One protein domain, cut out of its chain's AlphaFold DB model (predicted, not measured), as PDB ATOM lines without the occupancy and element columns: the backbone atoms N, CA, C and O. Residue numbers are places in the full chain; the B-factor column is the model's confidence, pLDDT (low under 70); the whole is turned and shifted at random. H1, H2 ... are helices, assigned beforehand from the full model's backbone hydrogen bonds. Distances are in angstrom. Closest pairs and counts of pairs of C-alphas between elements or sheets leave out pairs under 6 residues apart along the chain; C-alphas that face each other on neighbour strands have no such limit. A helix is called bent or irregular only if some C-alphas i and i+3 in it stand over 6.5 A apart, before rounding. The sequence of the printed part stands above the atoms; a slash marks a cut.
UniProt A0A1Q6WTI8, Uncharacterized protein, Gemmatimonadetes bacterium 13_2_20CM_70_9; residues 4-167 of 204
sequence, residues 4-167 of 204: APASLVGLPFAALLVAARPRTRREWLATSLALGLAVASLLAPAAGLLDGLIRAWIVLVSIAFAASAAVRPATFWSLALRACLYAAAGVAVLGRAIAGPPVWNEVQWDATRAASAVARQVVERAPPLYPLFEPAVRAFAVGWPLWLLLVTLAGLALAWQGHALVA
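This is residues 4 to 167 of the 204 residues of an uncharacterized protein of Gemmatimonadetes bacterium 13_2_20CM_70_9 (UniProt A0A1Q6WTI8). The longest helix, H6, is bent about perpendicular: its arm H6b joins H1, H2 and H3 in a bundle, helices packed side by side with H1 in the middle, while its arm H6a folds back along H5 as a helical hairpin at one end. H4 crosses H3 and reaches H6b. The printed part has 164 residues with six named helices, H1 to H6 in order, and no named strand; the class is all helix. It is compact, with a radius of gyration of the C-alphas of 17.7 A, spanning 55 by 38 by 30 A.

H6, residues 127 to 166, was assigned as one helix by its hydrogen bonds but is bent: C-alphas 142 and 145 are 7.7 A apart, and its arms H6a, residues 127 to 142, and H6b, residues 145 to 166, stand at 82 degrees. H6a is irregular, with C-alphas 128 and 131 7.4 A apart. H6b touches H1, residues 4 to 19, at a steep tilt of 43 degrees; the closest C-alphas, of Phe 13 and Ala 159, are 4.7 A apart. H1 forms a hairpin with H2, residues 25 to 42, closest at the C-alphas of Ser 7 and Ala 38, 4.5 A. H3, residues 49 to 71, touches H1 at a shallow tilt of 25 degrees, closest at the C-alphas of Pro 12 and Ser 62, 4.5 A. H3 and H4, residues 76 to 99, form a hairpin, closest at the C-alphas of Ala 64 and Ala 83, 4.8 A. H5, residues 103 to 125, forms a hairpin with H6a, closest at the C-alphas of Thr 112 and Ala 141, 4.9 A. Each O i to N i+4 pair is within hydrogen-bond range in H2, H3, H4 and H6b; H1 has 10 of 12, H5 18 of 19, H6a 8 of 12.

H1 begins at C-alpha 4 (238.801, 159.978, 173.861), and H6b ends at C-alpha 166 (251.644, 176.901, 183.312). H4 and H5 each measure 33.4 A, H3 32.6 A and H6b 31.1 A.

The farthest C-alphas, of Arg 23 and Pro 131, are 56.4 A apart. The printed part has no cut and no long link. Mean pLDDT of the printed part is 78.0; 40 residues are under 70, among them 4 to 24.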
ATOM      1  N   ALA A   4     239.146 158.708 174.511       49.12
ATOM      2  CA  ALA A   4     238.801 159.978 173.861       49.12
ATOM      3  C   ALA A   4     238.816 161.229 174.786       49.12
ATOM      4  O   ALA A   4     239.158 162.305 174.298       49.12
ATOM      5  N   PRO A   5     238.520 161.150 176.104       58.75
ATOM      6  CA  PRO A   5     238.512 162.337 176.965       58.75
ATOM      7  C   PRO A   5     239.908 162.920 177.216       58.75
ATOM      8  O   PRO A   5     240.069 164.135 177.287       58.75
ATOM      9  N   ALA A   6     240.931 162.066 177.341       60.34
ATOM     10  CA  ALA A   6     242.282 162.509 177.687       60.34
ATOM     11  C   ALA A   6     242.958 163.257 176.527       60.34
ATOM     12  O   ALA A   6     243.604 164.284 176.737       60.34
ATOM     13  N   SER A   7     242.765 162.784 175.293       60.72
ATOM     14  CA  SER A   7     243.292 163.437 174.086       60.72
ATOM     15  C   SER A   7     242.634 164.797 173.823       60.72
ATOM     16  O   SER A   7     243.329 165.730 173.430       60.72
ATOM     17  N   LEU A   8     241.346 164.957 174.145       63.66
ATOM     18  CA  LEU A   8     240.627 166.238 174.059       63.66
ATOM     19  C   LEU A   8     241.145 167.326 175.007       63.66
ATOM     20  O   LEU A   8     240.871 168.501 174.781       63.66
ATOM     21  N   VAL A   9     241.888 166.960 176.050       67.56
ATOM     22  CA  VAL A   9     242.524 167.919 176.966       67.56
ATOM     23  C   VAL A   9     244.009 168.066 176.641       67.56
ATOM     24  O   VAL A   9     244.513 169.182 176.527       67.56
ATOM     25  N   GLY A  10     244.716 166.946 176.460       64.44
ATOM     26  CA  GLY A  10     246.172 166.930 176.296       64.44
ATOM     27  C   GLY A  10     246.658 167.559 174.991       64.44
ATOM     28  O   GLY A  10     247.623 168.320 175.001       64.44
ATOM     29  N   LEU A  11     245.975 167.297 173.874       66.44
ATOM     30  CA  LEU A  11     246.368 167.789 172.550       66.44
ATOM     31  C   LEU A  11     246.202 169.316 172.404       66.44
ATOM     32  O   LEU A  11     247.175 169.970 172.016       66.44
ATOM     33  N   PRO A  12     245.058 169.934 172.775       68.00
ATOM     34  CA  PRO A  12     244.947 171.391 172.748       68.00
ATOM     35  C   PRO A  12     245.853 172.056 173.789       68.00
ATOM     36  O   PRO A  12     246.412 173.113 173.509       68.00
ATOM     37  N   PHE A  13     246.074 171.437 174.953       66.94
ATOM     38  CA  PHE A  13     247.020 171.951 175.947       66.94
ATOM     39  C   PHE A  13     248.463 171.980 175.415       66.94
ATOM     40  O   PHE A  13     249.127 173.016 175.499       66.94
ATOM     41  N   ALA A  14     248.935 170.885 174.805       69.12
ATOM     42  CA  ALA A  14     250.250 170.829 174.167       69.12
ATOM     43  C   ALA A  14     250.370 171.867 173.039       69.12
ATOM     44  O   ALA A  14     251.364 172.588 172.966       69.12
ATOM     45  N   ALA A  15     249.340 171.992 172.197       68.25
ATOM     46  CA  ALA A  15     249.327 172.945 171.093       68.25
ATOM     47  C   ALA A  15     249.394 174.408 171.578       68.25
ATOM     48  O   ALA A  15     250.131 175.211 171.002       68.25
ATOM     49  N   LEU A  16     248.695 174.751 172.667       64.94
ATOM     50  CA  LEU A  16     248.776 176.077 173.292       64.94
ATOM     51  C   LEU A  16     250.158 176.356 173.888       64.94
ATOM     52  O   LEU A  16     250.667 177.462 173.724       64.94
ATOM     53  N   LEU A  17     250.777 175.377 174.559       65.31
ATOM     54  CA  LEU A  17     252.125 175.545 175.110       65.31
ATOM     55  C   LEU A  17     253.163 175.771 174.009       65.31
ATOM     56  O   LEU A  17     253.988 176.672 174.139       65.31
ATOM     57  N   VAL A  18     253.087 175.016 172.907       67.56
ATOM     58  CA  VAL A  18     253.936 175.228 171.725       67.56
ATOM     59  C   VAL A  18     253.716 176.627 171.146       67.56
ATOM     60  O   VAL A  18     254.686 177.349 170.902       67.56
ATOM     61  N   ALA A  19     252.457 177.039 170.975       66.56
ATOM     62  CA  ALA A  19     252.113 178.360 170.454       66.56
ATOM     63  C   ALA A  19     252.605 179.500 171.367       66.56
ATOM     64  O   ALA A  19     253.038 180.541 170.872       66.56
ATOM     65  N   ALA A  20     252.608 179.292 172.686       61.91
ATOM     66  CA  ALA A  20     253.114 180.246 173.674       61.91
ATOM     67  C   ALA A  20     254.656 180.337 173.721       61.91
ATOM     68  O   ALA A  20     255.187 181.156 174.469       61.91
ATOM     69  N   ARG A  21     255.374 179.544 172.903       65.38
ATOM     70  CA  ARG A  21     256.843 179.426 172.838       65.38
ATOM     71  C   ARG A  21     257.464 179.034 174.191       65.38
ATOM     72  O   ARG A  21     257.936 179.905 174.926       65.38
ATOM     73  N   PRO A  22     257.536 177.730 174.512       61.72
ATOM     74  CA  PRO A  22     258.044 177.266 175.798       61.72
ATOM     75  C   PRO A  22     259.526 177.637 175.953       61.72
ATOM     76  O   PRO A  22     260.351 177.346 175.083       61.72
ATOM     77  N   ARG A  23     259.877 178.288 177.066       65.88
ATOM     78  CA  ARG A  23     261.246 178.753 177.364       65.88
ATOM     79  C   ARG A  23     261.915 177.973 178.491       65.88
ATOM     80  O   ARG A  23     263.116 178.124 178.702       65.88
ATOM     81  N   THR A  24     261.175 177.134 179.213       69.56
ATOM     82  CA  THR A  24     261.699 176.376 180.358       69.56
ATOM     83  C   THR A  24     261.632 174.860 180.144       69.56
ATOM     84  O   THR A  24     260.747 174.348 179.460       69.56
ATOM     85  N   ARG A  25     262.550 174.106 180.774       71.50
ATOM     86  CA  ARG A  25     262.564 172.626 180.709       71.50
ATOM     87  C   ARG A  25     261.256 171.997 181.209       71.50
ATOM     88  O   ARG A  25     260.842 170.972 180.683       71.50
ATOM     89  N   ARG A  26     260.591 172.615 182.196       66.94
ATOM     90  CA  ARG A  26     259.288 172.154 182.713       66.94
ATOM     91  C   ARG A  26     258.167 172.294 181.681       66.94
ATOM     92  O   ARG A  26     257.370 171.374 181.551       66.94
ATOM     93  N   GLU A  27     258.129 173.393 180.927       67.56
ATOM     94  CA  GLU A  27     257.146 173.587 179.848       67.56
ATOM     95  C   GLU A  27     257.367 172.580 178.710       67.56
ATOM     96  O   GLU A  27     256.405 172.012 178.196       67.56
ATOM     97  N   TRP A  28     258.627 172.285 178.370       70.88
ATOM     98  CA  TRP A  28     258.965 171.252 177.386       70.88
ATOM     99  C   TRP A  28     258.561 169.843 177.831       70.88
ATOM    100  O   TRP A  28     257.982 169.115 177.031       70.88
ATOM    101  N   LEU A  29     258.798 169.480 179.096       69.81
ATOM    102  CA  LEU A  29     258.353 168.194 179.652       69.81
ATOM    103  C   LEU A  29     256.825 168.074 179.680       69.81
ATOM    104  O   LEU A  29     256.288 167.027 179.331       69.81
ATOM    105  N   ALA A  30     256.115 169.139 180.061       65.25
ATOM    106  CA  ALA A  30     254.653 169.149 180.052       65.25
ATOM    107  C   ALA A  30     254.094 169.006 178.626       65.25
ATOM    108  O   ALA A  30     253.133 168.269 178.408       65.25
ATOM    109  N   THR A  31     254.730 169.661 177.653       70.38
ATOM    110  CA  THR A  31     254.362 169.575 176.235       70.38
ATOM    111  C   THR A  31     254.599 168.172 175.683       70.38
ATOM    112  O   THR A  31     253.711 167.617 175.042       70.38
ATOM    113  N   SER A  32     255.764 167.571 175.947       67.44
ATOM    114  CA  SER A  32     256.097 166.238 175.438       67.44
ATOM    115  C   SER A  32     255.259 165.136 176.088       67.44
ATOM    116  O   SER A  32     254.825 164.229 175.382       67.44
ATOM    117  N   LEU A  33     254.953 165.233 177.387       68.50
ATOM    118  CA  LEU A  33     254.034 164.312 178.067       68.50
ATOM    119  C   LEU A  33     252.612 164.416 177.514       68.50
ATOM    120  O   LEU A  33     251.998 163.394 177.209       68.50
ATOM    121  N   ALA A  34     252.092 165.634 177.362       66.06
ATOM    122  CA  ALA A  34     250.744 165.854 176.847       66.06
ATOM    123  C   ALA A  34     250.617 165.415 175.378       66.06
ATOM    124  O   ALA A  34     249.640 164.758 175.015       66.06
ATOM    125  N   LEU A  35     251.631 165.703 174.556       69.19
ATOM    126  CA  LEU A  35     251.700 165.242 173.172       69.19
ATOM    127  C   LEU A  35     251.833 163.719 173.099       69.19
ATOM    128  O   LEU A  35     251.107 163.088 172.340       69.19
ATOM    129  N   GLY A  36     252.705 163.122 173.911       66.75
ATOM    130  CA  GLY A  36     252.898 161.675 173.970       66.75
ATOM    131  C   GLY A  36     251.621 160.936 174.363       66.75
ATOM    132  O   GLY A  36     251.233 159.990 173.685       66.75
ATOM    133  N   LEU A  37     250.910 161.411 175.391       64.69
ATOM    134  CA  LEU A  37     249.616 160.855 175.801       64.69
ATOM    135  C   LEU A  37     248.546 161.017 174.718       64.69
ATOM    136  O   LEU A  37     247.778 160.086 174.463       64.69
ATOM    137  N   ALA A  38     248.497 162.173 174.057       65.31
ATOM    138  CA  ALA A  38     247.537 162.418 172.990       65.31
ATOM    139  C   ALA A  38     247.810 161.543 171.754       65.31
ATOM    140  O   ALA A  38     246.885 160.923 171.230       65.31
ATOM    141  N   VAL A  39     249.071 161.427 171.330       67.50
ATOM    142  CA  VAL A  39     249.495 160.585 170.201       67.50
ATOM    143  C   VAL A  39     249.288 159.105 170.516       67.50
ATOM    144  O   VAL A  39     248.719 158.390 169.696       67.50
ATOM    145  N   ALA A  40     249.654 158.646 171.715       70.38
ATOM    146  CA  ALA A  40     249.400 157.270 172.143       70.38
ATOM    147  C   ALA A  40     247.898 156.936 172.120       70.38
ATOM    148  O   ALA A  40     247.503 155.865 171.666       70.38
ATOM    149  N   SER A  41     247.048 157.884 172.532       60.41
ATOM    150  CA  SER A  41     245.591 157.724 172.471       60.41
ATOM    151  C   SER A  41     245.080 157.640 171.028       60.41
ATOM    152  O   SER A  41     244.175 156.856 170.746       60.41
ATOM    153  N   LEU A  42     245.680 158.405 170.109       66.31
ATOM    154  CA  LEU A  42     245.343 158.434 168.680       66.31
ATOM    155  C   LEU A  42     245.833 157.206 167.898       66.31
ATOM    156  O   LEU A  42     245.209 156.864 166.896       66.31
ATOM    157  N   LEU A  43     246.878 156.524 168.369       72.50
ATOM    158  CA  LEU A  43     247.420 155.301 167.759       72.50
ATOM    159  C   LEU A  43     246.674 154.022 168.163       72.50
ATOM    160  O   LEU A  43     246.912 152.965 167.583       72.50
ATOM    161  N   ALA A  44     245.770 154.094 169.145       70.75
ATOM    162  CA  ALA A  44     244.932 152.954 169.497       70.75
ATOM    163  C   ALA A  44     244.088 152.501 168.282       70.75
ATOM    164  O   ALA A  44     243.567 153.371 167.579       70.75
ATOM    165  N   PRO A  45     243.898 151.185 168.056       68.38
ATOM    166  CA  PRO A  45     243.136 150.676 166.917       68.38
ATOM    167  C   PRO A  45     241.765 151.347 166.812       68.38
ATOM    168  O   PRO A  45     241.038 151.435 167.806       68.38
ATOM    169  N   ALA A  46     241.425 151.841 165.620       71.19
ATOM    170  CA  ALA A  46     240.125 152.447 165.380       71.19
ATOM    171  C   ALA A  46     239.050 151.355 165.324       71.19
ATOM    172  O   ALA A  46     239.187 150.378 164.593       71.19
ATOM    173  N   ALA A  47     237.978 151.524 166.098       73.88
ATOM    174  CA  ALA A  47     236.890 150.543 166.168       73.88
ATOM    175  C   ALA A  47     235.912 150.622 164.976       73.88
ATOM    176  O   ALA A  47     235.079 149.735 164.810       73.88
ATOM    177  N   GLY A  48     235.989 151.688 164.174       81.44
ATOM    178  CA  GLY A  48     235.079 151.968 163.066       81.44
ATOM    179  C   GLY A  48     235.267 153.382 162.517       81.44
ATOM    180  O   GLY A  48     236.152 154.126 162.959       81.44
ATOM    181  N   LEU A  49     234.415 153.768 161.569       82.94
ATOM    182  CA  LEU A  49     234.544 155.026 160.834       82.94
ATOM    183  C   LEU A  49     234.211 156.240 161.717       82.94
ATOM    184  O   LEU A  49     234.896 157.263 161.649       82.94
ATOM    185  N   LEU A  50     233.237 156.098 162.625       82.88
ATOM    186  CA  LEU A  50     232.934 157.100 163.655       82.88
ATOM    187  C   LEU A  50     234.143 157.390 164.559       82.88
ATOM    188  O   LEU A  50     234.431 158.551 164.844       82.88
ATOM    189  N   ASP A  51     234.869 156.355 164.998       82.38
ATOM    190  CA  ASP A  51     236.043 156.524 165.864       82.38
ATOM    191  C   ASP A  51     237.166 157.268 165.123       82.38
ATOM    192  O   ASP A  51     237.770 158.191 165.670       82.38
ATOM    193  N   GLY A  52     237.384 156.943 163.844       81.81
ATOM    194  CA  GLY A  52     238.303 157.681 162.974       81.81
ATOM    195  C   GLY A  52     237.918 159.158 162.815       81.81
ATOM    196  O   GLY A  52     238.774 160.038 162.943       81.81
ATOM    197  N   LEU A  53     236.629 159.449 162.612       82.88
ATOM    198  CA  LEU A  53     236.119 160.820 162.504       82.88
ATOM    199  C   LEU A  53     236.291 161.616 163.802       82.88
ATOM    200  O   LEU A  53     236.705 162.775 163.760       82.88
ATOM    201  N   ILE A  54     236.009 161.002 164.956       84.31
ATOM    202  CA  ILE A  54     236.202 161.629 166.270       84.31
ATOM    203  C   ILE A  54     237.684 161.960 166.476       84.31
ATOM    204  O   ILE A  54     238.013 163.067 166.895       84.31
ATOM    205  N   ARG A  55     238.602 161.054 166.125       82.56
ATOM    206  CA  ARG A  55     240.052 161.316 166.202       82.56
ATOM    207  C   ARG A  55     240.476 162.478 165.302       82.56
ATOM    208  O   ARG A  55     241.203 163.362 165.756       82.56
ATOM    209  N   ALA A  56     239.990 162.519 164.060       82.25
ATOM    210  CA  ALA A  56     240.261 163.618 163.132       82.25
ATOM    211  C   ALA A  56     239.719 164.961 163.654       82.25
ATOM    212  O   ALA A  56     240.422 165.971 163.601       82.25
ATOM    213  N   TRP A  57     238.509 164.962 164.222       83.56
ATOM    214  CA  TRP A  57     237.919 166.122 164.889       83.56
ATOM    215  C   TRP A  57     238.823 166.656 166.005       83.56
ATOM    216  O   TRP A  57     239.125 167.849 166.022       83.56
ATOM    217  N   ILE A  58     239.298 165.783 166.905       81.38
ATOM    218  CA  ILE A  58     240.170 166.156 168.034       81.38
ATOM    219  C   ILE A  58     241.449 166.842 167.534       81.38
ATOM    220  O   ILE A  58     241.861 167.873 168.074       81.38
ATOM    221  N   VAL A  59     242.076 166.296 166.490       78.94
ATOM    222  CA  VAL A  59     243.296 166.868 165.901       78.94
ATOM    223  C   VAL A  59     243.009 168.232 165.271       78.94
ATOM    224  O   VAL A  59     243.685 169.214 165.591       78.94
ATOM    225  N   LEU A  60     241.981 168.322 164.423       78.88
ATOM    226  CA  LEU A  60     241.626 169.555 163.717       78.88
ATOM    227  C   LEU A  60     241.220 170.676 164.676       78.88
ATOM    228  O   LEU A  60     241.693 171.802 164.521       78.88
ATOM    229  N   VAL A  61     240.397 170.382 165.688       82.62
ATOM    230  CA  VAL A  61     239.959 171.393 166.660       82.62
ATOM    231  C   VAL A  61     241.129 171.899 167.499       82.62
ATOM    232  O   VAL A  61     241.218 173.098 167.754       82.62
ATOM    233  N   SER A  62     242.078 171.028 167.852       78.31
ATOM    234  CA  SER A  62     243.275 171.414 168.608       78.31
ATOM    235  C   SER A  62     244.171 172.363 167.811       78.31
ATOM    236  O   SER A  62     244.581 173.407 168.326       78.31
ATOM    237  N   ILE A  63     244.431 172.039 166.539       73.44
ATOM    238  CA  ILE A  63     245.230 172.881 165.635       73.44
ATOM    239  C   ILE A  63     244.525 174.217 165.396       73.44
ATOM    240  O   ILE A  63     245.141 175.274 165.541       73.44
ATOM    241  N   ALA A  64     243.230 174.187 165.071       81.12
ATOM    242  CA  ALA A  64     242.451 175.389 164.799       81.12
ATOM    243  C   ALA A  64     242.385 176.310 166.023       81.12
ATOM    244  O   ALA A  64     242.503 177.527 165.877       81.12
ATOM    245  N   PHE A  65     242.242 175.750 167.226       79.44
ATOM    246  CA  PHE A  65     242.213 176.514 168.469       79.44
ATOM    247  C   PHE A  65     243.558 177.184 168.762       79.44
ATOM    248  O   PHE A  65     243.595 178.394 168.993       79.44
ATOM    249  N   ALA A  66     244.667 176.443 168.673       75.75
ATOM    250  CA  ALA A  66     246.005 176.991 168.895       75.75
ATOM    251  C   ALA A  66     246.395 178.041 167.839       75.75
ATOM    252  O   ALA A  66     246.890 179.113 168.189       75.75
ATOM    253  N   ALA A  67     246.108 177.782 166.559       74.00
ATOM    254  CA  ALA A  67     246.352 178.736 165.477       74.00
ATOM    255  C   ALA A  67     245.509 180.009 165.645       74.00
ATOM    256  O   ALA A  67     246.019 181.120 165.504       74.00
ATOM    257  N   SER A  68     244.232 179.866 166.011       73.56
ATOM    258  CA  SER A  68     243.356 181.014 166.260       73.56
ATOM    259  C   SER A  68     243.852 181.848 167.443       73.56
ATOM    260  O   SER A  68     243.887 183.075 167.342       73.56
ATOM    261  N   ALA A  69     244.285 181.195 168.526       76.12
ATOM    262  CA  ALA A  69     244.826 181.862 169.708       76.12
ATOM    263  C   ALA A  69     246.138 182.608 169.407       76.12
ATOM    264  O   ALA A  69     246.356 183.691 169.946       76.12
ATOM    265  N   ALA A  70     246.980 182.065 168.520       73.56
ATOM    266  CA  ALA A  70     248.230 182.694 168.099       73.56
ATOM    267  C   ALA A  70     248.022 183.898 167.160       73.56
ATOM    268  O   ALA A  70     248.761 184.876 167.249       73.56
ATOM    269  N   VAL A  71     247.034 183.840 166.256       73.62
ATOM    270  CA  VAL A  71     246.827 184.865 165.212       73.62
ATOM    271  C   VAL A  71     245.957 186.028 165.692       73.62
ATOM    272  O   VAL A  71     246.219 187.180 165.349       73.62
ATOM    273  N   ARG A  72     244.894 185.748 166.454       70.56
ATOM    274  CA  ARG A  72     243.964 186.769 166.960       70.56
ATOM    275  C   ARG A  72     243.580 186.443 168.402       70.56
ATOM    276  O   ARG A  72     242.585 185.742 168.604       70.56
ATOM    277  N   PRO A  73     244.324 186.953 169.402       65.44
ATOM    278  CA  PRO A  73     243.948 186.773 170.795       65.44
ATOM    279  C   PRO A  73     242.573 187.413 171.026       65.44
ATOM    280  O   PRO A  73     242.386 188.614 170.856       65.44
ATOM    281  N   ALA A  74     241.598 186.581 171.371       70.44
ATOM    282  CA  ALA A  74     240.217 186.965 171.628       70.44
ATOM    283  C   ALA A  74     239.723 186.261 172.898       70.44
ATOM    284  O   ALA A  74     240.435 185.462 173.509       70.44
ATOM    285  N   THR A  75     238.490 186.543 173.313       77.44
ATOM    286  CA  THR A  75     237.843 185.799 174.402       77.44
ATOM    287  C   THR A  75     237.769 184.305 174.074       77.44
ATOM    288  O   THR A  75     237.506 183.949 172.921       77.44
ATOM    289  N   PHE A  76     237.905 183.451 175.096       79.44
ATOM    290  CA  PHE A  76     237.827 181.987 174.987       79.44
ATOM    291  C   PHE A  76     236.672 181.507 174.097       79.44
ATOM    292  O   PHE A  76     236.890 180.711 173.191       79.44
ATOM    293  N   TRP A  77     235.464 182.045 174.296       82.31
ATOM    294  CA  TRP A  77     234.270 181.637 173.551       82.31
ATOM    295  C   TRP A  77     234.382 181.857 172.043       82.31
ATOM    296  O   TRP A  77     234.031 180.972 171.269       82.31
ATOM    297  N   SER A  78     234.919 183.000 171.613       80.50
ATOM    298  CA  SER A  78     235.112 183.282 170.187       80.50
ATOM    299  C   SER A  78     236.152 182.344 169.565       80.50
ATOM    300  O   SER A  78     235.941 181.833 168.466       80.50
ATOM    301  N   LEU A  79     237.242 182.054 170.283       81.44
ATOM    302  CA  LEU A  79     238.266 181.103 169.841       81.44
ATOM    303  C   LEU A  79     237.722 179.674 169.757       81.44
ATOM    304  O   LEU A  79     237.924 179.005 168.746       81.44
ATOM    305  N   ALA A  80     237.006 179.228 170.788       84.94
ATOM    306  CA  ALA A  80     236.438 177.888 170.862       84.94
ATOM    307  C   ALA A  80     235.396 177.667 169.759       84.94
ATOM    308  O   ALA A  80     235.483 176.686 169.026       84.94
ATOM    309  N   LEU A  81     234.468 178.613 169.570       87.06
ATOM    310  CA  LEU A  81     233.456 178.522 168.515       87.06
ATOM    311  C   LEU A  81     234.086 178.519 167.119       87.06
ATOM    312  O   LEU A  81     233.720 177.687 166.292       87.06
ATOM    313  N   ARG A  82     235.070 179.388 166.852       85.75
ATOM    314  CA  ARG A  82     235.776 179.400 165.559       85.75
ATOM    315  C   ARG A  82     236.536 178.100 165.314       85.75
ATOM    316  O   ARG A  82     236.450 177.560 164.216       85.75
ATOM    317  N   ALA A  83     237.229 177.578 166.323       84.19
ATOM    318  CA  ALA A  83     237.930 176.302 166.223       84.19
ATOM    319  C   ALA A  83     236.964 175.147 165.929       84.19
ATOM    320  O   ALA A  83     237.239 174.348 165.036       84.19
ATOM    321  N   CYS A  84     235.814 175.102 166.608       87.12
ATOM    322  CA  CYS A  84     234.770 174.115 166.341       87.12
ATOM    323  C   CYS A  84     234.209 174.241 164.918       87.12
ATOM    324  O   CYS A  84     234.015 173.225 164.258       87.12
ATOM    325  N   LEU A  85     233.990 175.461 164.414       88.00
ATOM    326  CA  LEU A  85     233.515 175.684 163.042       88.00
ATOM    327  C   LEU A  85     234.541 175.228 161.995       88.00
ATOM    328  O   LEU A  85     234.177 174.538 161.043       88.00
ATOM    329  N   TYR A  86     235.823 175.558 162.179       85.62
ATOM    330  CA  TYR A  86     236.886 175.100 161.280       85.62
ATOM    331  C   TYR A  86     237.059 173.578 161.325       85.62
ATOM    332  O   TYR A  86     237.211 172.951 160.277       85.62
ATOM    333  N   ALA A  87     236.988 172.974 162.514       85.75
ATOM    334  CA  ALA A  87     237.053 171.526 162.671       85.75
ATOM    335  C   ALA A  87     235.851 170.830 162.018       85.75
ATOM    336  O   ALA A  87     236.043 169.852 161.301       85.75
ATOM    337  N   ALA A  88     234.637 171.364 162.182       86.38
ATOM    338  CA  ALA A  88     233.436 170.843 161.532       86.38
ATOM    339  C   ALA A  88     233.551 170.878 160.008       86.38
ATOM    340  O   ALA A  88     233.293 169.871 159.351       86.38
ATOM    341  N   ALA A  89     234.002 172.005 159.448       87.44
ATOM    342  CA  ALA A  89     234.238 172.126 158.014       87.44
ATOM    343  C   ALA A  89     235.308 171.131 157.529       87.44
ATOM    344  O   ALA A  89     235.096 170.430 156.541       87.44
ATOM    345  N   GLY A  90     236.426 171.016 158.253       83.19
ATOM    346  CA  GLY A  90     237.507 170.090 157.916       83.19
ATOM    347  C   GLY A  90     237.066 168.628 157.943       83.19
ATOM    348  O   GLY A  90     237.328 167.893 156.996       83.19
ATOM    349  N   VAL A  91     236.333 168.214 158.978       85.50
ATOM    350  CA  VAL A  91     235.784 166.856 159.093       85.50
ATOM    351  C   VAL A  91     234.736 166.587 158.014       85.50
ATOM    352  O   VAL A  91     234.711 165.490 157.459       85.50
ATOM    353  N   ALA A  92     233.908 167.577 157.668       86.12
ATOM    354  CA  ALA A  92     232.918 167.422 156.611       86.12
ATOM    355  C   ALA A  92     233.569 167.165 155.242       86.12
ATOM    356  O   ALA A  92     233.144 166.266 154.512       86.12
ATOM    357  N   VAL A  93     234.627 167.917 154.922       85.81
ATOM    358  CA  VAL A  93     235.410 167.743 153.689       85.81
ATOM    359  C   VAL A  93     236.168 166.417 153.710       85.81
ATOM    360  O   VAL A  93     236.075 165.646 152.757       85.81
ATOM    361  N   LEU A  94     236.875 166.121 154.803       82.44
ATOM    362  CA  LEU A  94     237.706 164.925 154.930       82.44
ATOM    363  C   LEU A  94     236.870 163.641 154.886       82.44
ATOM    364  O   LEU A  94     237.214 162.708 154.164       82.44
ATOM    365  N   GLY A  95     235.741 163.611 155.599       81.88
ATOM    366  CA  GLY A  95     234.820 162.476 155.595       81.88
ATOM    367  C   GLY A  95     234.273 162.191 154.197       81.88
ATOM    368  O   GLY A  95     234.302 161.048 153.744       81.88
ATOM    369  N   ARG A  96     233.855 163.233 153.465       83.25
ATOM    370  CA  ARG A  96     233.376 163.082 152.082       83.25
ATOM    371  C   ARG A  96     234.482 162.671 151.113       83.25
ATOM    372  O   ARG A  96     234.199 161.901 150.200       83.25
ATOM    373  N   ALA A  97     235.704 163.166 151.299       83.62
ATOM    374  CA  ALA A  97     236.836 162.853 150.431       83.62
ATOM    375  C   ALA A  97     237.329 161.407 150.592       83.62
ATOM    376  O   ALA A  97     237.698 160.784 149.603       83.62
ATOM    377  N   ILE A  98     237.327 160.873 151.818       78.44
ATOM    378  CA  ILE A  98     237.881 159.541 152.115       78.44
ATOM    379  C   ILE A  98     236.846 158.430 151.909       78.44
ATOM    380  O   ILE A  98     237.169 157.397 151.332       78.44
ATOM    381  N   ALA A  99     235.616 158.627 152.386       79.88
ATOM    382  CA  ALA A  99     234.596 157.573 152.443       79.88
ATOM    383  C   ALA A  99     233.412 157.811 151.486       79.88
ATOM    384  O   ALA A  99     232.474 157.020 151.423       79.88
ATOM    385  N   GLY A 100     233.453 158.891 150.702       83.44
ATOM    386  CA  GLY A 100     232.493 159.140 149.635       83.44
ATOM    387  C   GLY A 100     231.113 159.630 150.102       83.44
ATOM    388  O   GLY A 100     230.940 160.106 151.226       83.44
ATOM    389  N   PRO A 101     230.101 159.595 149.211       77.44
ATOM    390  CA  PRO A 101     228.755 160.107 149.482       77.44
ATOM    391  C   PRO A 101     227.983 159.475 150.649       77.44
ATOM    392  O   PRO A 101     227.332 160.242 151.364       77.44
ATOM    393  N   PRO A 102     228.035 158.151 150.895       86.12
ATOM    394  CA  PRO A 102     227.251 157.533 151.960       86.12
ATOM    395  C   PRO A 102     227.916 157.620 153.341       86.12
ATOM    396  O   PRO A 102     227.329 157.128 154.302       86.12
ATOM    397  N   VAL A 103     229.083 158.271 153.469       86.88
ATOM    398  CA  VAL A 103     229.863 158.346 154.720       86.88
ATOM    399  C   VAL A 103     229.011 158.684 155.942       86.88
ATOM    400  O   VAL A 103     229.165 158.081 156.995       86.88
ATOM    401  N   TRP A 104     228.059 159.609 155.815       86.44
ATOM    402  CA  TRP A 104     227.232 160.024 156.945       86.44
ATOM    403  C   TRP A 104     226.237 158.952 157.384       86.44
ATOM    404  O   TRP A 104     225.970 158.844 158.575       86.44
ATOM    405  N   ASN A 105     225.747 158.121 156.465       89.44
ATOM    406  CA  ASN A 105     224.898 156.983 156.814       89.44
ATOM    407  C   ASN A 105     225.713 155.910 157.547       89.44
ATOM    408  O   ASN A 105     225.242 155.355 158.536       89.44
ATOM    409  N   GLU A 106     226.954 155.673 157.116       88.31
ATOM    410  CA  GLU A 106     227.873 154.745 157.785       88.31
ATOM    411  C   GLU A 106     228.264 155.235 159.184       88.31
ATOM    412  O   GLU A 106     228.230 154.463 160.140       88.31
ATOM    413  N   VAL A 107     228.536 156.537 159.342       87.44
ATOM    414  CA  VAL A 107     228.773 157.162 160.656       87.44
ATOM    415  C   VAL A 107     227.567 156.982 161.575       87.44
ATOM    416  O   VAL A 107     227.734 156.628 162.739       87.44
ATOM    417  N   GLN A 108     226.352 157.230 161.076       87.38
ATOM    418  CA  GLN A 108     225.123 157.084 161.866       87.38
ATOM    419  C   GLN A 108     224.871 155.628 162.268       87.38
ATOM    420  O   GLN A 108     224.445 155.338 163.391       87.38
ATOM    421  N   TRP A 109     225.190 154.696 161.377       89.19
ATOM    422  CA  TRP A 109     225.121 153.272 161.655       89.19
ATOM    423  C   TRP A 109     226.122 152.841 162.737       89.19
ATOM    424  O   TRP A 109     225.739 152.177 163.705       89.19
ATOM    425  N   ASP A 110     227.376 153.286 162.646       88.38
ATOM    426  CA  ASP A 110     228.394 153.036 163.672       88.38
ATOM    427  C   ASP A 110     228.043 153.706 165.011       88.38
ATOM    428  O   ASP A 110     228.239 153.102 166.069       88.38
ATOM    429  N   ALA A 111     227.462 154.910 164.992       86.25
ATOM    430  CA  ALA A 111     226.985 155.596 166.196       86.25
ATOM    431  C   ALA A 111     225.879 154.804 166.896       86.25
ATOM    432  O   ALA A 111     225.913 154.635 168.117       86.25
ATOM    433  N   THR A 112     224.941 154.257 166.124       86.94
ATOM    434  CA  THR A 112     223.867 153.411 166.654       86.94
ATOM    435  C   THR A 112     224.433 152.133 167.264       86.94
ATOM    436  O   THR A 112     224.102 151.806 168.403       86.94
ATOM    437  N   ARG A 113     225.357 151.449 166.573       86.56
ATOM    438  CA  ARG A 113     226.029 150.253 167.112       86.56
ATOM    439  C   ARG A 113     226.774 150.542 168.414       86.56
ATOM    440  O   ARG A 113     226.647 149.776 169.370       86.56
ATOM    441  N   ALA A 114     227.539 151.632 168.464       85.00
ATOM    442  CA  ALA A 114     228.286 152.026 169.654       85.00
ATOM    443  C   ALA A 114     227.344 152.359 170.825       85.00
ATOM    444  O   ALA A 114     227.564 151.891 171.945       85.00
ATOM    445  N   ALA A 115     226.262 153.097 170.560       85.25
ATOM    446  CA  ALA A 115     225.244 153.419 171.556       85.25
ATOM    447  C   ALA A 115     224.550 152.157 172.091       85.25
ATOM    448  O   ALA A 115     224.420 151.999 173.305       85.25
ATOM    449  N   SER A 116     224.166 151.225 171.215       84.62
ATOM    450  CA  SER A 116     223.573 149.943 171.614       84.62
ATOM    451  C   SER A 116     224.529 149.092 172.448       84.62
ATOM    452  O   SER A 116     224.096 148.495 173.434       84.62
ATOM    453  N   ALA A 117     225.820 149.055 172.104       86.12
ATOM    454  CA  ALA A 117     226.824 148.315 172.868       86.12
ATOM    455  C   ALA A 117     226.964 148.858 174.300       86.12
ATOM    456  O   ALA A 117     226.962 148.085 175.259       86.12
ATOM    457  N   VAL A 118     227.019 150.184 174.456       83.25
ATOM    458  CA  VAL A 118     227.074 150.832 175.776       83.25
ATOM    459  C   VAL A 118     225.782 150.595 176.554       83.25
ATOM    460  O   VAL A 118     225.835 150.184 177.712       83.25
ATOM    461  N   ALA A 119     224.625 150.803 175.924       83.06
ATOM    462  CA  ALA A 119     223.330 150.608 176.567       83.06
ATOM    463  C   ALA A 119     223.151 149.161 177.047       83.06
ATOM    464  O   ALA A 119     222.694 148.938 178.166       83.06
ATOM    465  N   ARG A 120     223.592 148.176 176.256       84.62
ATOM    466  CA  ARG A 120     223.568 146.760 176.640       84.62
ATOM    467  C   ARG A 120     224.440 146.502 177.864       84.62
ATOM    468  O   ARG A 120     223.977 145.880 178.813       84.62
ATOM    469  N   GLN A 121     225.649 147.057 177.891       85.44
ATOM    470  CA  GLN A 121     226.553 146.924 179.033       85.44
ATOM    471  C   GLN A 121     226.008 147.584 180.315       85.44
ATOM    472  O   GLN A 121     226.345 147.172 181.424       85.44
ATOM    473  N   VAL A 122     225.193 148.635 180.182       83.44
ATOM    474  CA  VAL A 122     224.508 149.288 181.308       83.44
ATOM    475  C   VAL A 122     223.342 148.435 181.801       83.44
ATOM    476  O   VAL A 122     223.235 148.197 183.000       83.44
ATOM    477  N   VAL A 123     222.509 147.926 180.891       85.81
ATOM    478  CA  VAL A 123     221.369 147.060 181.229       85.81
ATOM    479  C   VAL A 123     221.827 145.745 181.861       85.81
ATOM    480  O   VAL A 123     221.219 145.301 182.826       85.81
ATOM    481  N   GLU A 124     222.931 145.155 181.396       88.88
ATOM    482  CA  GLU A 124     223.524 143.958 182.016       88.88
ATOM    483  C   GLU A 124     223.925 144.196 183.483       88.88
ATOM    484  O   GLU A 124     223.846 143.285 184.302       88.88
ATOM    485  N   ARG A 125     224.311 145.428 183.838       89.25
ATOM    486  CA  ARG A 125     224.639 145.813 185.222       89.25
ATOM    487  C   ARG A 125     223.427 146.278 186.028       89.25
ATOM    488  O   ARG A 125     223.463 146.226 187.253       89.25
ATOM    489  N   ALA A 126     222.380 146.747 185.359       85.88
ATOM    490  CA  ALA A 126     221.160 147.255 185.969       85.88
ATOM    491  C   ALA A 126     219.933 146.871 185.118       85.88
ATOM    492  O   ALA A 126     219.396 147.707 184.383       85.88
ATOM    493  N   PRO A 127     219.444 145.620 185.249       83.81
ATOM    494  CA  PRO A 127     218.302 145.111 184.486       83.81
ATOM    495  C   PRO A 127     217.017 145.965 184.539       83.81
ATOM    496  O   PRO A 127     216.334 146.044 183.516       83.81
ATOM    497  N   PRO A 128     216.684 146.673 185.645       90.38
ATOM    498  CA  PRO A 128     215.512 147.554 185.695       90.38
ATOM    499  C   PRO A 128     215.529 148.701 184.675       90.38
ATOM    500  O   PRO A 128     214.491 149.307 184.425       90.38
ATOM    501  N   LEU A 129     216.685 149.014 184.078       85.00
ATOM    502  CA  LEU A 129     216.834 150.085 183.088       85.00
ATOM    503  C   LEU A 129     216.446 149.658 181.664       85.00
ATOM    504  O   LEU A 129     216.524 150.481 180.754       85.00
ATOM    505  N   TYR A 130     216.009 148.413 181.446       84.50
ATOM    506  CA  TYR A 130     215.587 147.932 180.125       84.50
ATOM    507  C   TYR A 130     214.559 148.844 179.418       84.50
ATOM    508  O   TYR A 130     214.758 149.129 178.237       84.50
ATOM    509  N   PRO A 131     213.526 149.400 180.091       90.50
ATOM    510  CA  PRO A 131     212.582 150.323 179.448       90.50
ATOM    511  C   PRO A 131     213.236 151.611 178.924       90.50
ATOM    512  O   PRO A 131     212.717 152.250 178.013       90.50
ATOM    513  N   LEU A 132     214.390 151.994 179.482       86.75
ATOM    514  CA  LEU A 132     215.160 153.163 179.062       86.75
ATOM    515  C   LEU A 132     216.166 152.847 177.948       86.75
ATOM    516  O   LEU A 132     216.793 153.768 177.427       86.75
ATOM    517  N   PHE A 133     216.316 151.580 177.547       84.12
ATOM    518  CA  PHE A 133     217.300 151.161 176.549       84.12
ATOM    519  C   PHE A 133     217.103 151.873 175.207       84.12
ATOM    520  O   PHE A 133     218.001 152.559 174.725       84.12
ATOM    521  N   GLU A 134     215.920 151.745 174.611       85.94
ATOM    522  CA  GLU A 134     215.625 152.326 173.302       85.94
ATOM    523  C   GLU A 134     215.685 153.869 173.284       85.94
ATOM    524  O   GLU A 134     216.336 154.414 172.386       85.94
ATOM    525  N   PRO A 135     215.092 154.609 174.248       87.12
ATOM    526  CA  PRO A 135     215.220 156.064 174.265       87.12
ATOM    527  C   PRO A 135     216.661 156.517 174.521       87.12
ATOM    528  O   PRO A 135     217.096 157.488 173.903       87.12
ATOM    529  N   ALA A 136     217.431 155.803 175.352       81.62
ATOM    530  CA  ALA A 136     218.843 156.110 175.554       81.62
ATOM    531  C   ALA A 136     219.641 155.912 174.261       81.62
ATOM    532  O   ALA A 136     220.353 156.822 173.841       81.62
ATOM    533  N   VAL A 137     219.483 154.770 173.581       84.56
ATOM    534  CA  VAL A 137     220.170 154.505 172.307       84.56
ATOM    535  C   VAL A 137     219.828 155.575 171.274       84.56
ATOM    536  O   VAL A 137     220.748 156.104 170.656       84.56
ATOM    537  N   ARG A 138     218.554 155.965 171.124       85.81
ATOM    538  CA  ARG A 138     218.172 157.059 170.210       85.81
ATOM    539  C   ARG A 138     218.804 158.392 170.611       85.81
ATOM    540  O   ARG A 138     219.346 159.081 169.752       85.81
ATOM    541  N   ALA A 139     218.769 158.749 171.894       83.38
ATOM    542  CA  ALA A 139     219.351 159.999 172.376       83.38
ATOM    543  C   ALA A 139     220.868 160.060 172.138       83.38
ATOM    544  O   ALA A 139     221.384 161.101 171.732       83.38
ATOM    545  N   PHE A 140     221.582 158.949 172.327       79.19
ATOM    546  CA  PHE A 140     223.017 158.871 172.054       79.19
ATOM    547  C   PHE A 140     223.324 158.822 170.554       79.19
ATOM    548  O   PHE A 140     224.203 159.548 170.100       79.19
ATOM    549  N   ALA A 141     222.589 158.024 169.779       82.50
ATOM    550  CA  ALA A 141     222.818 157.852 168.346       82.50
ATOM    551  C   ALA A 141     222.427 159.083 167.518       82.50
ATOM    552  O   ALA A 141     223.041 159.336 166.494       82.50
ATOM    553  N   VAL A 142     221.446 159.878 167.951       85.56
ATOM    554  CA  VAL A 142     221.070 161.130 167.268       85.56
ATOM    555  C   VAL A 142     221.831 162.321 167.855       85.56
ATOM    556  O   VAL A 142     222.262 163.215 167.129       85.56
ATOM    557  N   GLY A 143     222.029 162.332 169.175       83.31
ATOM    558  CA  GLY A 143     222.644 163.441 169.903       83.31
ATOM    559  C   GLY A 143     224.172 163.441 169.919       83.31
ATOM    560  O   GLY A 143     224.757 164.374 170.471       83.31
ATOM    561  N   TRP A 144     224.845 162.440 169.339       83.12
ATOM    562  CA  TRP A 144     226.311 162.339 169.386       83.12
ATOM    563  C   TRP A 144     227.063 163.595 168.905       83.12
ATOM    564  O   TRP A 144     228.067 163.914 169.545       83.12
ATOM    565  N   PRO A 145     226.625 164.360 167.876       84.81
ATOM    566  CA  PRO A 145     227.364 165.550 167.453       84.81
ATOM    567  C   PRO A 145     227.320 166.645 168.523       84.81
ATOM    568  O   PRO A 145     228.320 167.314 168.783       84.81
ATOM    569  N   LEU A 146     226.167 166.799 169.182       85.06
ATOM    570  CA  LEU A 146     225.989 167.760 170.265       85.06
ATOM    571  C   LEU A 146     226.803 167.348 171.495       85.06
ATOM    572  O   LEU A 146     227.493 168.179 172.082       85.06
ATOM    573  N   TRP A 147     226.783 166.062 171.854       83.25
ATOM    574  CA  TRP A 147     227.603 165.549 172.949       83.25
ATOM    575  C   TRP A 147     229.096 165.739 172.687       83.25
ATOM    576  O   TRP A 147     229.817 166.201 173.572       83.25
ATOM    577  N   LEU A 148     229.553 165.462 171.463       83.38
ATOM    578  CA  LEU A 148     230.938 165.689 171.058       83.38
ATOM    579  C   LEU A 148     231.321 167.166 171.195       83.38
ATOM    580  O   LEU A 148     232.393 167.470 171.720       83.38
ATOM    581  N   LEU A 149     230.440 168.083 170.784       84.56
ATOM    582  CA  LEU A 149     230.654 169.521 170.930       84.56
ATOM    583  C   LEU A 149     230.784 169.924 172.405       84.56
ATOM    584  O   LEU A 149     231.738 170.614 172.761       84.56
ATOM    585  N   LEU A 150     229.872 169.472 173.270       85.25
ATOM    586  CA  LEU A 150     229.890 169.796 174.701       85.25
ATOM    587  C   LEU A 150     231.163 169.285 175.390       85.25
ATOM    588  O   LEU A 150     231.818 170.037 176.113       85.25
ATOM    589  N   VAL A 151     231.558 168.037 175.120       84.19
ATOM    590  CA  VAL A 151     232.799 167.458 175.664       84.19
ATOM    591  C   VAL A 151     234.029 168.184 175.110       84.19
ATOM    592  O   VAL A 151     234.975 168.440 175.854       84.19
ATOM    593  N   THR A 152     234.004 168.591 173.837       82.75
ATOM    594  CA  THR A 152     235.080 169.387 173.226       82.75
ATOM    595  C   THR A 152     235.211 170.751 173.900       82.75
ATOM    596  O   THR A 152     236.316 171.153 174.248       82.75
ATOM    597  N   LEU A 153     234.100 171.451 174.148       84.50
ATOM    598  CA  LEU A 153     234.108 172.740 174.844       84.50
ATOM    599  C   LEU A 153     234.640 172.608 176.274       84.50
ATOM    600  O   LEU A 153     235.458 173.428 176.692       84.50
ATOM    601  N   ALA A 154     234.226 171.567 177.001       83.44
ATOM    602  CA  ALA A 154     234.744 171.283 178.336       83.44
ATOM    603  C   ALA A 154     236.260 171.002 178.312       83.44
ATOM    604  O   ALA A 154     237.004 171.564 179.117       83.44
ATOM    605  N   GLY A 155     236.730 170.198 177.351       79.56
ATOM    606  CA  GLY A 155     238.152 169.893 177.171       79.56
ATOM    607  C   GLY A 155     238.986 171.125 176.815       79.56
ATOM    608  O   GLY A 155     240.022 171.372 177.435       79.56
ATOM    609  N   LEU A 156     238.499 171.955 175.889       81.19
ATOM    610  CA  LEU A 156     239.133 173.221 175.511       81.19
ATOM    611  C   LEU A 156     239.166 174.215 176.673       81.19
ATOM    612  O   LEU A 156     240.174 174.895 176.855       81.19
ATOM    613  N   ALA A 157     238.099 174.302 177.472       81.94
ATOM    614  CA  ALA A 157     238.062 175.165 178.650       81.94
ATOM    615  C   ALA A 157     239.110 174.732 179.681       81.94
ATOM    616  O   ALA A 157     239.863 175.573 180.182       81.94
ATOM    617  N   LEU A 158     239.208 173.427 179.944       78.25
ATOM    618  CA  LEU A 158     240.195 172.876 180.868       78.25
ATOM    619  C   LEU A 158     241.627 173.089 180.353       78.25
ATOM    620  O   LEU A 158     242.495 173.528 181.108       78.25
ATOM    621  N   ALA A 159     241.865 172.865 179.058       78.69
ATOM    622  CA  ALA A 159     243.151 173.127 178.416       78.69
ATOM    623  C   ALA A 159     243.525 174.616 178.473       78.69
ATOM    624  O   ALA A 159     244.661 174.952 178.803       78.69
ATOM    625  N   TRP A 160     242.571 175.516 178.220       77.12
ATOM    626  CA  TRP A 160     242.771 176.963 178.297       77.12
ATOM    627  C   TRP A 160     243.106 177.426 179.718       77.12
ATOM    628  O   TRP A 160     244.040 178.208 179.907       77.12
ATOM    629  N   GLN A 161     242.384 176.920 180.722       78.69
ATOM    630  CA  GLN A 161     242.660 177.199 182.133       78.69
ATOM    631  C   GLN A 161     244.037 176.674 182.548       78.69
ATOM    632  O   GLN A 161     244.802 177.417 183.165       78.69
ATOM    633  N   GLY A 162     244.368 175.439 182.161       69.19
ATOM    634  CA  GLY A 162     245.661 174.817 182.429       69.19
ATOM    635  C   GLY A 162     246.820 175.577 181.787       69.19
ATOM    636  O   GLY A 162     247.811 175.863 182.460       69.19
ATOM    637  N   HIS A 163     246.698 175.974 180.514       73.00
ATOM    638  CA  HIS A 163     247.741 176.745 179.827       73.00
ATOM    639  C   HIS A 163     248.029 178.051 180.575       73.00
ATOM    640  O   HIS A 163     249.185 178.410 180.774       73.00
ATOM    641  N   ALA A 164     246.982 178.724 181.054       70.88
ATOM    642  CA  ALA A 164     247.102 180.004 181.727       70.88
ATOM    643  C   ALA A 164     247.663 179.890 183.158       70.88
ATOM    644  O   ALA A 164     247.904 180.918 183.787       70.88
ATOM    645  N   LEU A 165     247.811 178.676 183.699       70.81
ATOM    646  CA  LEU A 165     248.505 178.407 184.964       70.81
ATOM    647  C   LEU A 165     249.981 178.047 184.746       70.81
ATOM    648  O   LEU A 165     250.804 178.293 185.625       70.81
ATOM    649  N   VAL A 166     250.311 177.454 183.596       66.19
ATOM    650  CA  VAL A 166     251.644 176.901 183.312       66.19
ATOM    651  C   VAL A 166     252.512 177.856 182.491       66.19
ATOM    652  O   VAL A 166     253.708 177.963 182.753       66.19
ATOM    653  N   ALA A 167     251.936 178.552 181.510       65.44
ATOM    654  CA  ALA A 167     252.682 179.421 180.608       65.44
ATOM    655  C   ALA A 167     253.077 180.733 181.296       65.44
ATOM    656  O   ALA A 167     252.228 181.458 181.818       65.44
TER     657      ALA A 167